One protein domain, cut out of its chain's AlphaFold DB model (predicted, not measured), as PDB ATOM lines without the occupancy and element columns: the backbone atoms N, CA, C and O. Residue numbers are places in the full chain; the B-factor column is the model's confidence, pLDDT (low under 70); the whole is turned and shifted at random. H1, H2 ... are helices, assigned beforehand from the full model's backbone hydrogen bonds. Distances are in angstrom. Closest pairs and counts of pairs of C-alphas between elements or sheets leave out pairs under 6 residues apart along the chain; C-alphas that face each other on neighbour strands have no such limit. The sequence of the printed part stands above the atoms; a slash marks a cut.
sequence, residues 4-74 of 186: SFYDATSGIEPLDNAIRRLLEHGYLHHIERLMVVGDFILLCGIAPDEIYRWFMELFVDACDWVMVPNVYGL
ATOM      1  N   SER A   4     -18.308 -19.725 -25.370       82.69
ATOM      2  CA  SER A   4     -18.002 -18.385 -25.897       82.69
ATOM      3  C   SER A   4     -18.868 -17.954 -27.091       82.69
ATOM      4  O   SER A   4     -19.012 -16.768 -27.371       82.69
ATOM      5  N   PHE A   5     -19.362 -18.924 -27.872       87.56
ATOM      6  CA  PHE A   5     -20.196 -18.680 -29.051       87.56
ATOM      7  C   PHE A   5     -21.676 -18.459 -28.709       87.56
ATOM      8  O   PHE A   5     -22.452 -18.111 -29.596       87.56
ATOM      9  N   TYR A   6     -22.064 -18.658 -27.448       90.19
ATOM     10  CA  TYR A   6     -23.412 -18.411 -26.933       90.19
ATOM     11  C   TYR A   6     -23.488 -17.184 -26.018       90.19
ATOM     12  O   TYR A   6     -24.569 -16.632 -25.858       90.19
ATOM     13  N   ASP A   7     -22.375 -16.752 -25.423       89.62
ATOM     14  CA  ASP A   7     -22.316 -15.616 -24.489       89.62
ATOM     15  C   ASP A   7     -21.451 -14.439 -24.988       89.62
ATOM     16  O   ASP A   7     -21.394 -13.399 -24.332       89.62
ATOM     17  N   ALA A   8     -20.823 -14.573 -26.163       90.62
ATOM     18  CA  ALA A   8     -19.964 -13.562 -26.781       90.62
ATOM     19  C   ALA A   8     -18.753 -13.148 -25.921       90.62
ATOM     20  O   ALA A   8     -18.407 -11.963 -25.854       90.62
ATOM     21  N   THR A   9     -18.110 -14.118 -25.260       85.81
ATOM     22  CA  THR A   9     -16.907 -13.892 -24.438       85.81
ATOM     23  C   THR A   9     -15.637 -14.497 -25.046       85.81
ATOM     24  O   THR A   9     -14.778 -15.010 -24.323       85.81
ATOM     25  N   SER A  10     -15.505 -14.503 -26.375       81.56
ATOM     26  CA  SER A  10     -14.327 -15.076 -27.045       81.56
ATOM     27  C   SER A  10     -13.073 -14.203 -26.919       81.56
ATOM     28  O   SER A  10     -11.960 -14.704 -27.081       81.56
ATOM     29  N   GLY A  11     -13.231 -12.907 -26.629       82.62
ATOM     30  CA  GLY A  11     -12.135 -11.934 -26.628       82.62
ATOM     31  C   GLY A  11     -11.728 -11.495 -28.039       82.62
ATOM     32  O   GLY A  11     -10.741 -10.780 -28.210       82.62
ATOM     33  N   ILE A  12     -12.480 -11.918 -29.058       87.56
ATOM     34  CA  ILE A  12     -12.302 -11.535 -30.455       87.56
ATOM     35  C   ILE A  12     -13.387 -10.524 -30.781       87.56
ATOM     36  O   ILE A  12     -14.520 -10.883 -31.081       87.56
ATOM     37  N   GLU A  13     -13.033  -9.243 -30.727       91.88
ATOM     38  CA  GLU A  13     -13.993  -8.140 -30.825       91.88
ATOM     39  C   GLU A  13     -14.953  -8.246 -32.032       91.88
ATOM     40  O   GLU A  13     -16.166  -8.158 -31.812       91.88
ATOM     41  N   PRO A  14     -14.498  -8.516 -33.276       93.81
ATOM     42  CA  PRO A  14     -15.414  -8.667 -34.408       93.81
ATOM     43  C   PRO A  14     -16.408  -9.821 -34.251       93.81
ATOM     44  O   PRO A  14     -17.563  -9.708 -34.668       93.81
ATOM     45  N   LEU A  15     -15.960 -10.924 -33.648       92.94
ATOM     46  CA  LEU A  15     -16.766 -12.118 -33.423       92.94
ATOM     47  C   LEU A  15     -17.773 -11.885 -32.298       92.94
ATOM     48  O   LEU A  15     -18.959 -12.138 -32.483       92.94
ATOM     49  N   ASP A  16     -17.323 -11.346 -31.165       93.00
ATOM     50  CA  ASP A  16     -18.181 -11.072 -30.013       93.00
ATOM     51  C   ASP A  16     -19.265 -10.045 -30.366       93.00
ATOM     52  O   ASP A  16     -20.423 -10.192 -29.978       93.00
ATOM     53  N   ASN A  17     -18.934  -9.032 -31.172       95.50
ATOM     54  CA  ASN A  17     -19.919  -8.077 -31.680       95.50
ATOM     55  C   ASN A  17     -20.959  -8.740 -32.596       95.50
ATOM     56  O   ASN A  17     -22.143  -8.409 -32.514       95.50
ATOM     57  N   ALA A  18     -20.542  -9.674 -33.455       96.00
ATOM     58  CA  ALA A  18     -21.461 -10.428 -34.301       96.00
ATOM     59  C   ALA A  18     -22.362 -11.358 -33.477       96.00
ATOM     60  O   ALA A  18     -23.568 -11.376 -33.698       96.00
ATOM     61  N   ILE A  19     -21.817 -12.068 -32.488       95.00
ATOM     62  CA  ILE A  19     -22.611 -12.941 -31.614       95.00
ATOM     63  C   ILE A  19     -23.621 -12.116 -30.812       95.00
ATOM     64  O   ILE A  19     -24.784 -12.492 -30.757       95.00
ATOM     65  N   ARG A  20     -23.241 -10.954 -30.262       97.00
ATOM     66  CA  ARG A  20     -24.190 -10.089 -29.535       97.00
ATOM     67  C   ARG A  20     -25.369  -9.657 -30.407       97.00
ATOM     68  O   ARG A  20     -26.511  -9.846 -30.001       97.00
ATOM     69  N   ARG A  21     -25.117  -9.195 -31.638       96.38
ATOM     70  CA  ARG A  21     -26.198  -8.874 -32.591       96.38
ATOM     71  C   ARG A  21     -27.055 -10.089 -32.941       96.38
ATOM     72  O   ARG A  21     -28.269  -9.958 -33.077       96.38
ATOM     73  N   LEU A  22     -26.439 -11.261 -33.083       96.81
ATOM     74  CA  LEU A  22     -27.160 -12.504 -33.335       96.81
ATOM     75  C   LEU A  22     -28.086 -12.860 -32.167       96.81
ATOM     76  O   LEU A  22     -29.231 -13.215 -32.408       96.81
ATOM     77  N   LEU A  23     -27.632 -12.723 -30.922       96.38
ATOM     78  CA  LEU A  23     -28.451 -12.991 -29.735       96.38
ATOM     79  C   LEU A  23     -29.593 -11.978 -29.576       96.38
ATOM     80  O   LEU A  23     -30.680 -12.343 -29.138       96.38
ATOM     81  N   GLU A  24     -29.364 -10.716 -29.944       96.81
ATOM     82  CA  GLU A  24     -30.371  -9.651 -29.859       96.81
ATOM     83  C   GLU A  24     -31.445  -9.745 -30.952       96.81
ATOM     84  O   GLU A  24     -32.610  -9.427 -30.704       96.81
ATOM     85  N   HIS A  25     -31.071 -10.153 -32.167       96.25
ATOM     86  CA  HIS A  25     -31.949 -10.070 -33.341       96.25
ATOM     87  C   HIS A  25     -32.292 -11.417 -33.984       96.25
ATOM     88  O   HIS A  25     -33.178 -11.471 -34.836       96.25
ATOM     89  N   GLY A  26     -31.583 -12.493 -33.642       96.25
ATOM     90  CA  GLY A  26     -31.692 -13.792 -34.310       96.25
ATOM     91  C   GLY A  26     -31.282 -13.757 -35.789       96.25
ATOM     92  O   GLY A  26     -31.671 -14.624 -36.569       96.25
ATOM     93  N   TYR A  27     -30.535 -12.727 -36.204       95.69
ATOM     94  CA  TYR A  27     -30.154 -12.492 -37.593       95.69
ATOM     95  C   TYR A  27     -28.772 -11.847 -37.693       95.69
ATOM     96  O   TYR A  27     -28.431 -10.938 -36.941       95.69
ATOM     97  N   LEU A  28     -28.012 -12.274 -38.703       96.69
ATOM     98  CA  LEU A  28     -26.810 -11.591 -39.183       96.69
ATOM     99  C   LEU A  28     -26.853 -11.443 -40.695       96.69
ATOM    100  O   LEU A  28     -27.445 -12.275 -41.395       96.69
ATOM    101  N   HIS A  29     -26.167 -10.428 -41.213       95.12
ATOM    102  CA  HIS A  29     -26.011 -10.287 -42.652       95.12
ATOM    103  C   HIS A  29     -25.109 -11.400 -43.210       95.12
ATOM    104  O   HIS A  29     -24.213 -11.900 -42.530       95.12
ATOM    105  N   HIS A  30     -25.318 -11.786 -44.472       94.31
ATOM    106  CA  HIS A  30     -24.635 -12.930 -45.091       94.31
ATOM    107  C   HIS A  30     -23.103 -12.874 -44.963       94.31
ATOM    108  O   HIS A  30     -22.472 -13.877 -44.638       94.31
ATOM    109  N   ILE A  31     -22.502 -11.694 -45.160       95.06
ATOM    110  CA  ILE A  31     -21.043 -11.542 -45.075       95.06
ATOM    111  C   ILE A  31     -20.502 -11.793 -43.663       95.06
ATOM    112  O   ILE A  31     -19.411 -12.331 -43.515       95.06
ATOM    113  N   GLU A  32     -21.273 -11.458 -42.630       94.62
ATOM    114  CA  GLU A  32     -20.890 -11.681 -41.236       94.62
ATOM    115  C   GLU A  32     -20.999 -13.164 -40.886       94.62
ATOM    116  O   GLU A  32     -20.113 -13.716 -40.235       94.62
ATOM    117  N   ARG A  33     -22.041 -13.837 -41.395       95.50
ATOM    118  CA  ARG A  33     -22.185 -15.294 -41.264       95.50
ATOM    119  C   ARG A  33     -21.003 -16.021 -41.894       95.50
ATOM    120  O   ARG A  33     -20.472 -16.937 -41.280       95.50
ATOM    121  N   LEU A  34     -20.600 -15.614 -43.098       95.12
ATOM    122  CA  LEU A  34     -19.564 -16.301 -43.865       95.12
ATOM    123  C   LEU A  34     -18.148 -15.942 -43.400       95.12
ATOM    124  O   LEU A  34     -17.389 -16.829 -43.032       95.12
ATOM    125  N   MET A  35     -17.795 -14.655 -43.413       95.81
ATOM    126  CA  MET A  35     -16.406 -14.197 -43.279       95.81
ATOM    127  C   MET A  35     -16.013 -13.768 -41.865       95.81
ATOM    128  O   MET A  35     -14.833 -13.549 -41.617       95.81
ATOM    129  N   VAL A  36     -16.969 -13.616 -40.945       94.44
ATOM    130  CA  VAL A  36     -16.658 -13.307 -39.540       94.44
ATOM    131  C   VAL A  36     -16.843 -14.557 -38.695       94.44
ATOM    132  O   VAL A  36     -15.876 -15.108 -38.183       94.44
ATOM    133  N   VAL A  37     -18.079 -15.039 -38.588       94.12
ATOM    134  CA  VAL A  37     -18.412 -16.199 -37.755       94.12
ATOM    135  C   VAL A  37     -17.928 -17.494 -38.410       94.12
ATOM    136  O   VAL A  37     -17.194 -18.262 -37.794       94.12
ATOM    137  N   GLY A  38     -18.299 -17.723 -39.672       93.62
ATOM    138  CA  GLY A  38     -17.982 -18.942 -40.414       93.62
ATOM    139  C   GLY A  38     -16.484 -19.162 -40.613       93.62
ATOM    140  O   GLY A  38     -15.997 -20.250 -40.315       93.62
ATOM    141  N   ASP A  39     -15.762 -18.129 -41.056       94.50
ATOM    142  CA  ASP A  39     -14.300 -18.142 -41.197       94.50
ATOM    143  C   ASP A  39     -13.629 -18.470 -39.859       94.50
ATOM    144  O   ASP A  39     -12.870 -19.431 -39.758       94.50
ATOM    145  N   PHE A  40     -13.979 -17.766 -38.779       91.44
ATOM    146  CA  PHE A  40     -13.353 -18.012 -37.480       91.44
ATOM    147  C   PHE A  40     -13.594 -19.443 -36.963       91.44
ATOM    148  O   PHE A  40     -12.672 -20.101 -36.471       91.44
ATOM    149  N   ILE A  41     -14.817 -19.958 -37.107       90.19
ATOM    150  CA  ILE A  41     -15.170 -21.336 -36.739       90.19
ATOM    151  C   ILE A  41     -14.402 -22.356 -37.601       90.19
ATOM    152  O   ILE A  41     -13.894 -23.348 -37.062       90.19
ATOM    153  N   LEU A  42     -14.266 -22.097 -38.907       90.88
ATOM    154  CA  LEU A  42     -13.487 -22.925 -39.832       90.88
ATOM    155  C   LEU A  42     -12.023 -22.999 -39.392       90.88
ATOM    156  O   LEU A  42     -11.444 -24.087 -39.309       90.88
ATOM    157  N   LEU A  43     -11.434 -21.854 -39.043       87.06
ATOM    158  CA  LEU A  43     -10.057 -21.770 -38.561       87.06
ATOM    159  C   LEU A  43      -9.854 -22.515 -37.230       87.06
ATOM    160  O   LEU A  43      -8.801 -23.121 -37.013       87.06
ATOM    161  N   CYS A  44     -10.873 -22.546 -36.366       83.62
ATOM    162  CA  CYS A  44     -10.864 -23.341 -35.134       83.62
ATOM    163  C   CYS A  44     -10.940 -24.859 -35.392       83.62
ATOM    164  O   CYS A  44     -10.523 -25.649 -34.540       83.62
ATOM    165  N   GLY A  45     -11.433 -25.290 -36.558       82.75
ATOM    166  CA  GLY A  45     -11.577 -26.704 -36.910       82.75
ATOM    167  C   GLY A  45     -12.636 -27.428 -36.074       82.75
ATOM    168  O   GLY A  45     -12.414 -28.565 -35.644       82.75
ATOM    169  N   ILE A  46     -13.753 -26.750 -35.802       84.50
ATOM    170  CA  ILE A  46     -14.924 -27.325 -35.126       84.50
ATOM    171  C   ILE A  46     -15.622 -28.311 -36.077       84.50
ATOM    172  O   ILE A  46     -15.588 -28.148 -37.295       84.50
ATOM    173  N   ALA A  47     -16.223 -29.371 -35.528       87.81
ATOM    174  CA  ALA A  47     -16.914 -30.376 -36.329       87.81
ATOM    175  C   ALA A  47     -18.106 -29.749 -37.089       87.81
ATOM    176  O   ALA A  47     -18.927 -29.091 -36.449       87.81
ATOM    177  N   PRO A  48     -18.256 -29.981 -38.410       89.62
ATOM    178  CA  PRO A  48     -19.323 -29.379 -39.217       89.62
ATOM    179  C   PRO A  48     -20.737 -29.573 -38.659       89.62
ATOM    180  O   PRO A  48     -21.540 -28.646 -38.698       89.62
ATOM    181  N   ASP A  49     -21.020 -30.730 -38.057       92.38
ATOM    182  CA  ASP A  49     -22.327 -31.020 -37.452       92.38
ATOM    183  C   ASP A  49     -22.629 -30.157 -36.221       92.38
ATOM    184  O   ASP A  49     -23.784 -29.823 -35.960       92.38
ATOM    185  N   GLU A  50     -21.607 -29.774 -35.452       91.06
ATOM    186  CA  GLU A  50     -21.785 -28.854 -34.324       91.06
ATOM    187  C   GLU A  50     -22.072 -27.434 -34.810       91.06
ATOM    188  O   GLU A  50     -22.890 -26.733 -34.220       91.06
ATOM    189  N   ILE A  51     -21.422 -27.034 -35.903       92.81
ATOM    190  CA  ILE A  51     -21.619 -25.731 -36.542       92.81
ATOM    191  C   ILE A  51     -23.034 -25.664 -37.107       92.81
ATOM    192  O   ILE A  51     -23.751 -24.699 -36.869       92.81
ATOM    193  N   TYR A  52     -23.462 -26.722 -37.794       95.06
ATOM    194  CA  TYR A  52     -24.810 -26.841 -38.326       95.06
ATOM    195  C   TYR A  52     -25.871 -26.662 -37.240       95.06
ATOM    196  O   TYR A  52     -26.758 -25.825 -37.387       95.06
ATOM    197  N   ARG A  53     -25.748 -27.391 -36.124       95.56
ATOM    198  CA  ARG A  53     -26.673 -27.260 -34.988       95.56
ATOM    199  C   ARG A  53     -26.693 -25.838 -34.438       95.56
ATOM    200  O   ARG A  53     -27.769 -25.286 -34.264       95.56
ATOM    201  N   TRP A  54     -25.528 -25.216 -34.266       95.25
ATOM    202  CA  TRP A  54     -25.433 -23.835 -33.786       95.25
ATOM    203  C   TRP A  54     -26.140 -22.832 -34.713       95.25
ATOM    204  O   TRP A  54     -26.882 -21.968 -34.248       95.25
ATOM    205  N   PHE A  55     -25.982 -22.973 -36.035       95.19
ATOM    206  CA  PHE A  55     -26.717 -22.150 -37.003       95.19
ATOM    207  C   PHE A  55     -28.229 -22.412 -36.956       95.19
ATOM    208  O   PHE A  55     -29.008 -21.469 -37.075       95.19
ATOM    209  N   MET A  56     -28.647 -23.663 -36.762       95.75
ATOM    210  CA  MET A  56     -30.062 -24.024 -36.632       95.75
ATOM    211  C   MET A  56     -30.704 -23.498 -35.341       95.75
ATOM    212  O   MET A  56     -31.894 -23.204 -35.334       95.75
ATOM    213  N   GLU A  57     -29.933 -23.367 -34.263       95.25
ATOM    214  CA  GLU A  57     -30.424 -22.916 -32.956       95.25
ATOM    215  C   GLU A  57     -30.613 -21.394 -32.871       95.25
ATOM    216  O   GLU A  57     -31.526 -20.936 -32.185       95.25
ATOM    217  N   LEU A  58     -29.765 -20.604 -33.542       94.94
ATOM    218  CA  LEU A  58     -29.693 -19.153 -33.310       94.94
ATOM    219  C   LEU A  58     -30.307 -18.274 -34.404       94.94
ATOM    220  O   LEU A  58     -30.568 -17.097 -34.155       94.94
ATOM    221  N   PHE A  59     -30.516 -18.798 -35.610       96.38
ATOM    222  CA  PHE A  59     -31.006 -17.996 -36.730       96.38
ATOM    223  C   PHE A  59     -32.502 -18.189 -36.962       96.38
ATOM    224  O   PHE A  59     -32.980 -19.305 -37.146       96.38
ATOM    225  N   VAL A  60     -33.242 -17.082 -37.056       96.06
ATOM    226  CA  VAL A  60     -34.693 -17.110 -37.327       96.06
ATOM    227  C   VAL A  60     -35.036 -17.617 -38.728       96.06
ATOM    228  O   VAL A  60     -36.150 -18.074 -38.965       96.06
ATOM    229  N   ASP A  61     -34.089 -17.530 -39.663       94.94
ATOM    230  CA  ASP A  61     -34.218 -17.993 -41.046       94.94
ATOM    231  C   ASP A  61     -33.594 -19.382 -41.273       94.94
ATOM    232  O   ASP A  61     -33.390 -19.805 -42.415       94.94
ATOM    233  N   ALA A  62     -33.301 -20.112 -40.192       93.88
ATOM    234  CA  ALA A  62     -32.731 -21.442 -40.267       93.88
ATOM    235  C   ALA A  62     -33.749 -22.492 -40.722       93.88
ATOM    236  O   ALA A  62     -34.763 -22.757 -40.080       93.88
ATOM    237  N   CYS A  63     -33.438 -23.140 -41.838       94.38
ATOM    238  CA  CYS A  63     -34.131 -24.325 -42.317       94.38
ATOM    239  C   CYS A  63     -33.129 -25.239 -43.022       94.38
ATOM    240  O   CYS A  63     -32.166 -24.752 -43.624       94.38
ATOM    241  N   ASP A  64     -33.351 -26.553 -42.961       92.81
ATOM    242  CA  ASP A  64     -32.350 -27.543 -43.383       92.81
ATOM    243  C   ASP A  64     -31.881 -27.309 -44.830       92.81
ATOM    244  O   ASP A  64     -30.686 -27.287 -45.118       92.81
ATOM    245  N   TRP A  65     -32.818 -27.044 -45.745       92.56
ATOM    246  CA  TRP A  65     -32.509 -26.854 -47.165       92.56
ATOM    247  C   TRP A  65     -31.656 -25.605 -47.451       92.56
ATOM    248  O   TRP A  65     -30.965 -25.570 -48.468       92.56
ATOM    249  N   VAL A  66     -31.664 -24.604 -46.563       92.69
ATOM    250  CA  VAL A  66     -30.789 -23.423 -46.648       92.69
ATOM    251  C   VAL A  66     -29.487 -23.666 -45.897       92.69
ATOM    252  O   VAL A  66     -28.412 -23.381 -46.424       92.69
ATOM    253  N   MET A  67     -29.553 -24.185 -44.672       93.19
ATOM    254  CA  MET A  67     -28.386 -24.265 -43.796       93.19
ATOM    255  C   MET A  67     -27.418 -25.371 -44.207       93.19
ATOM    256  O   MET A  67     -26.213 -25.165 -44.108       93.19
ATOM    257  N   VAL A  68     -27.893 -26.494 -44.754       93.25
ATOM    258  CA  VAL A  68     -27.013 -27.578 -45.213       93.25
ATOM    259  C   VAL A  68     -26.003 -27.095 -46.270       93.25
ATOM    260  O   VAL A  68     -24.799 -27.187 -46.020       93.25
ATOM    261  N   PRO A  69     -26.411 -26.526 -47.422       92.00
ATOM    262  CA  PRO A  69     -25.444 -26.071 -48.422       92.00
ATOM    263  C   PRO A  69     -24.581 -24.897 -47.930       92.00
ATOM    264  O   PRO A  69     -23.392 -24.825 -48.246       92.00
ATOM    265  N   ASN A  70     -25.144 -23.990 -47.125       92.38
ATOM    266  CA  ASN A  70     -24.405 -22.826 -46.631       92.38
ATOM    267  C   ASN A  70     -23.349 -23.194 -45.581       92.38
ATOM    268  O   ASN A  70     -22.230 -22.691 -45.644       92.38
ATOM    269  N   VAL A  71     -23.675 -24.067 -44.628       93.12
ATOM    270  CA  VAL A  71     -22.741 -24.468 -43.572       93.12
ATOM    271  C   VAL A  71     -21.719 -25.450 -44.131       93.12
ATOM    272  O   VAL A  71     -20.525 -25.160 -44.111       93.12
ATOM    273  N   TYR A  72     -22.163 -26.583 -44.680       92.44
ATOM    274  CA  TYR A  72     -21.248 -27.658 -45.069       92.44
ATOM    275  C   TYR A  72     -20.436 -27.324 -46.324       92.44
ATOM    276  O   TYR A  72     -19.249 -27.653 -46.377       92.44
ATOM    277  N   GLY A  73     -21.048 -26.676 -47.316       89.75
ATOM    278  CA  GLY A  73     -20.400 -26.344 -48.584       89.75
ATOM    279  C   GLY A  73     -19.702 -24.991 -48.545       89.75
ATOM    280  O   GLY A  73     -18.474 -24.909 -48.594       89.75
ATOM    281  N   LEU A  74     -20.489 -23.915 -48.450       90.38
ATOM    282  CA  LEU A  74     -19.977 -22.549 -48.590       90.38
ATOM    283  C   LEU A  74     -19.032 -22.158 -47.445       90.38
ATOM    284  O   LEU A  74     -17.928 -21.690 -47.699       90.38
TER     285      LEU A  74
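This is residues 4 to 74 of the 186 residues of the protein "FAD_binding_7 domain-containing protein" of Nitrospirae bacterium (UniProt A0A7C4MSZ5). The longest helix, H3, lies between two sets of helices: on one side H2, which crosses it steeply and has the short H1 on it, and on the other side H4 and H5, a crossed pair. The pair H4 and H5 comes close to H3 but is joined to it more loosely than H2 is. The printed part has 71 residues with five named helices, H1 to H5 in chain order, and no named strand; the class is all helix. It is compact, with a radius of gyration of the C-alphas of 11.1 A, and spans 31 by 26 by 19 A.

H3, residues 30 to 44, is 19.9 A long and begins at C-alpha 30, (-24.635, -12.930, -45.091). H2, residues 13 to 25, is 18.2 A long. H1 is residues 4 to 7, with C-alpha 4 at (-18.002, -18.385, -25.897). H4, residues 48 to 58, is 15.7 A long, and H5, residues 64 to 74, 14.3 A, ending at C-alpha 74, (-19.977, -22.549, -48.590).

H3 touches H2, and H2 touches it with residues 14 to 18 alone; the closest C-alphas, of Leu 15 and Val 37, are 6.2 A apart, and the two helices run opposite ways at a steep tilt of 55 degrees. H1 touches H2, closest at the C-alphas of Phe 5 and Ile 19, 6.7 A. H3 is close but not clearly touching H4, with the C-alphas of Ile 41 and Ile 51 closest at 7.8 A. H4 touches H5 at a steep tilt of 48 degrees, opposite ways, closest at the C-alphas of Tyr 52 and Val 71, 6.1 A. H2 and H5 are apart. Every O i to N i+4 pair is within hydrogen-bond range in H2 and H4, against 8 of 11 in H3 and 5 of 7 in H5; H1 is too short for such a pair.

The C-alphas farthest apart, of Gly 11 and Trp 65, are 32.5 A apart. The printed part has no cut, and its four links are tight. No printed residue is under 70 in pLDDT.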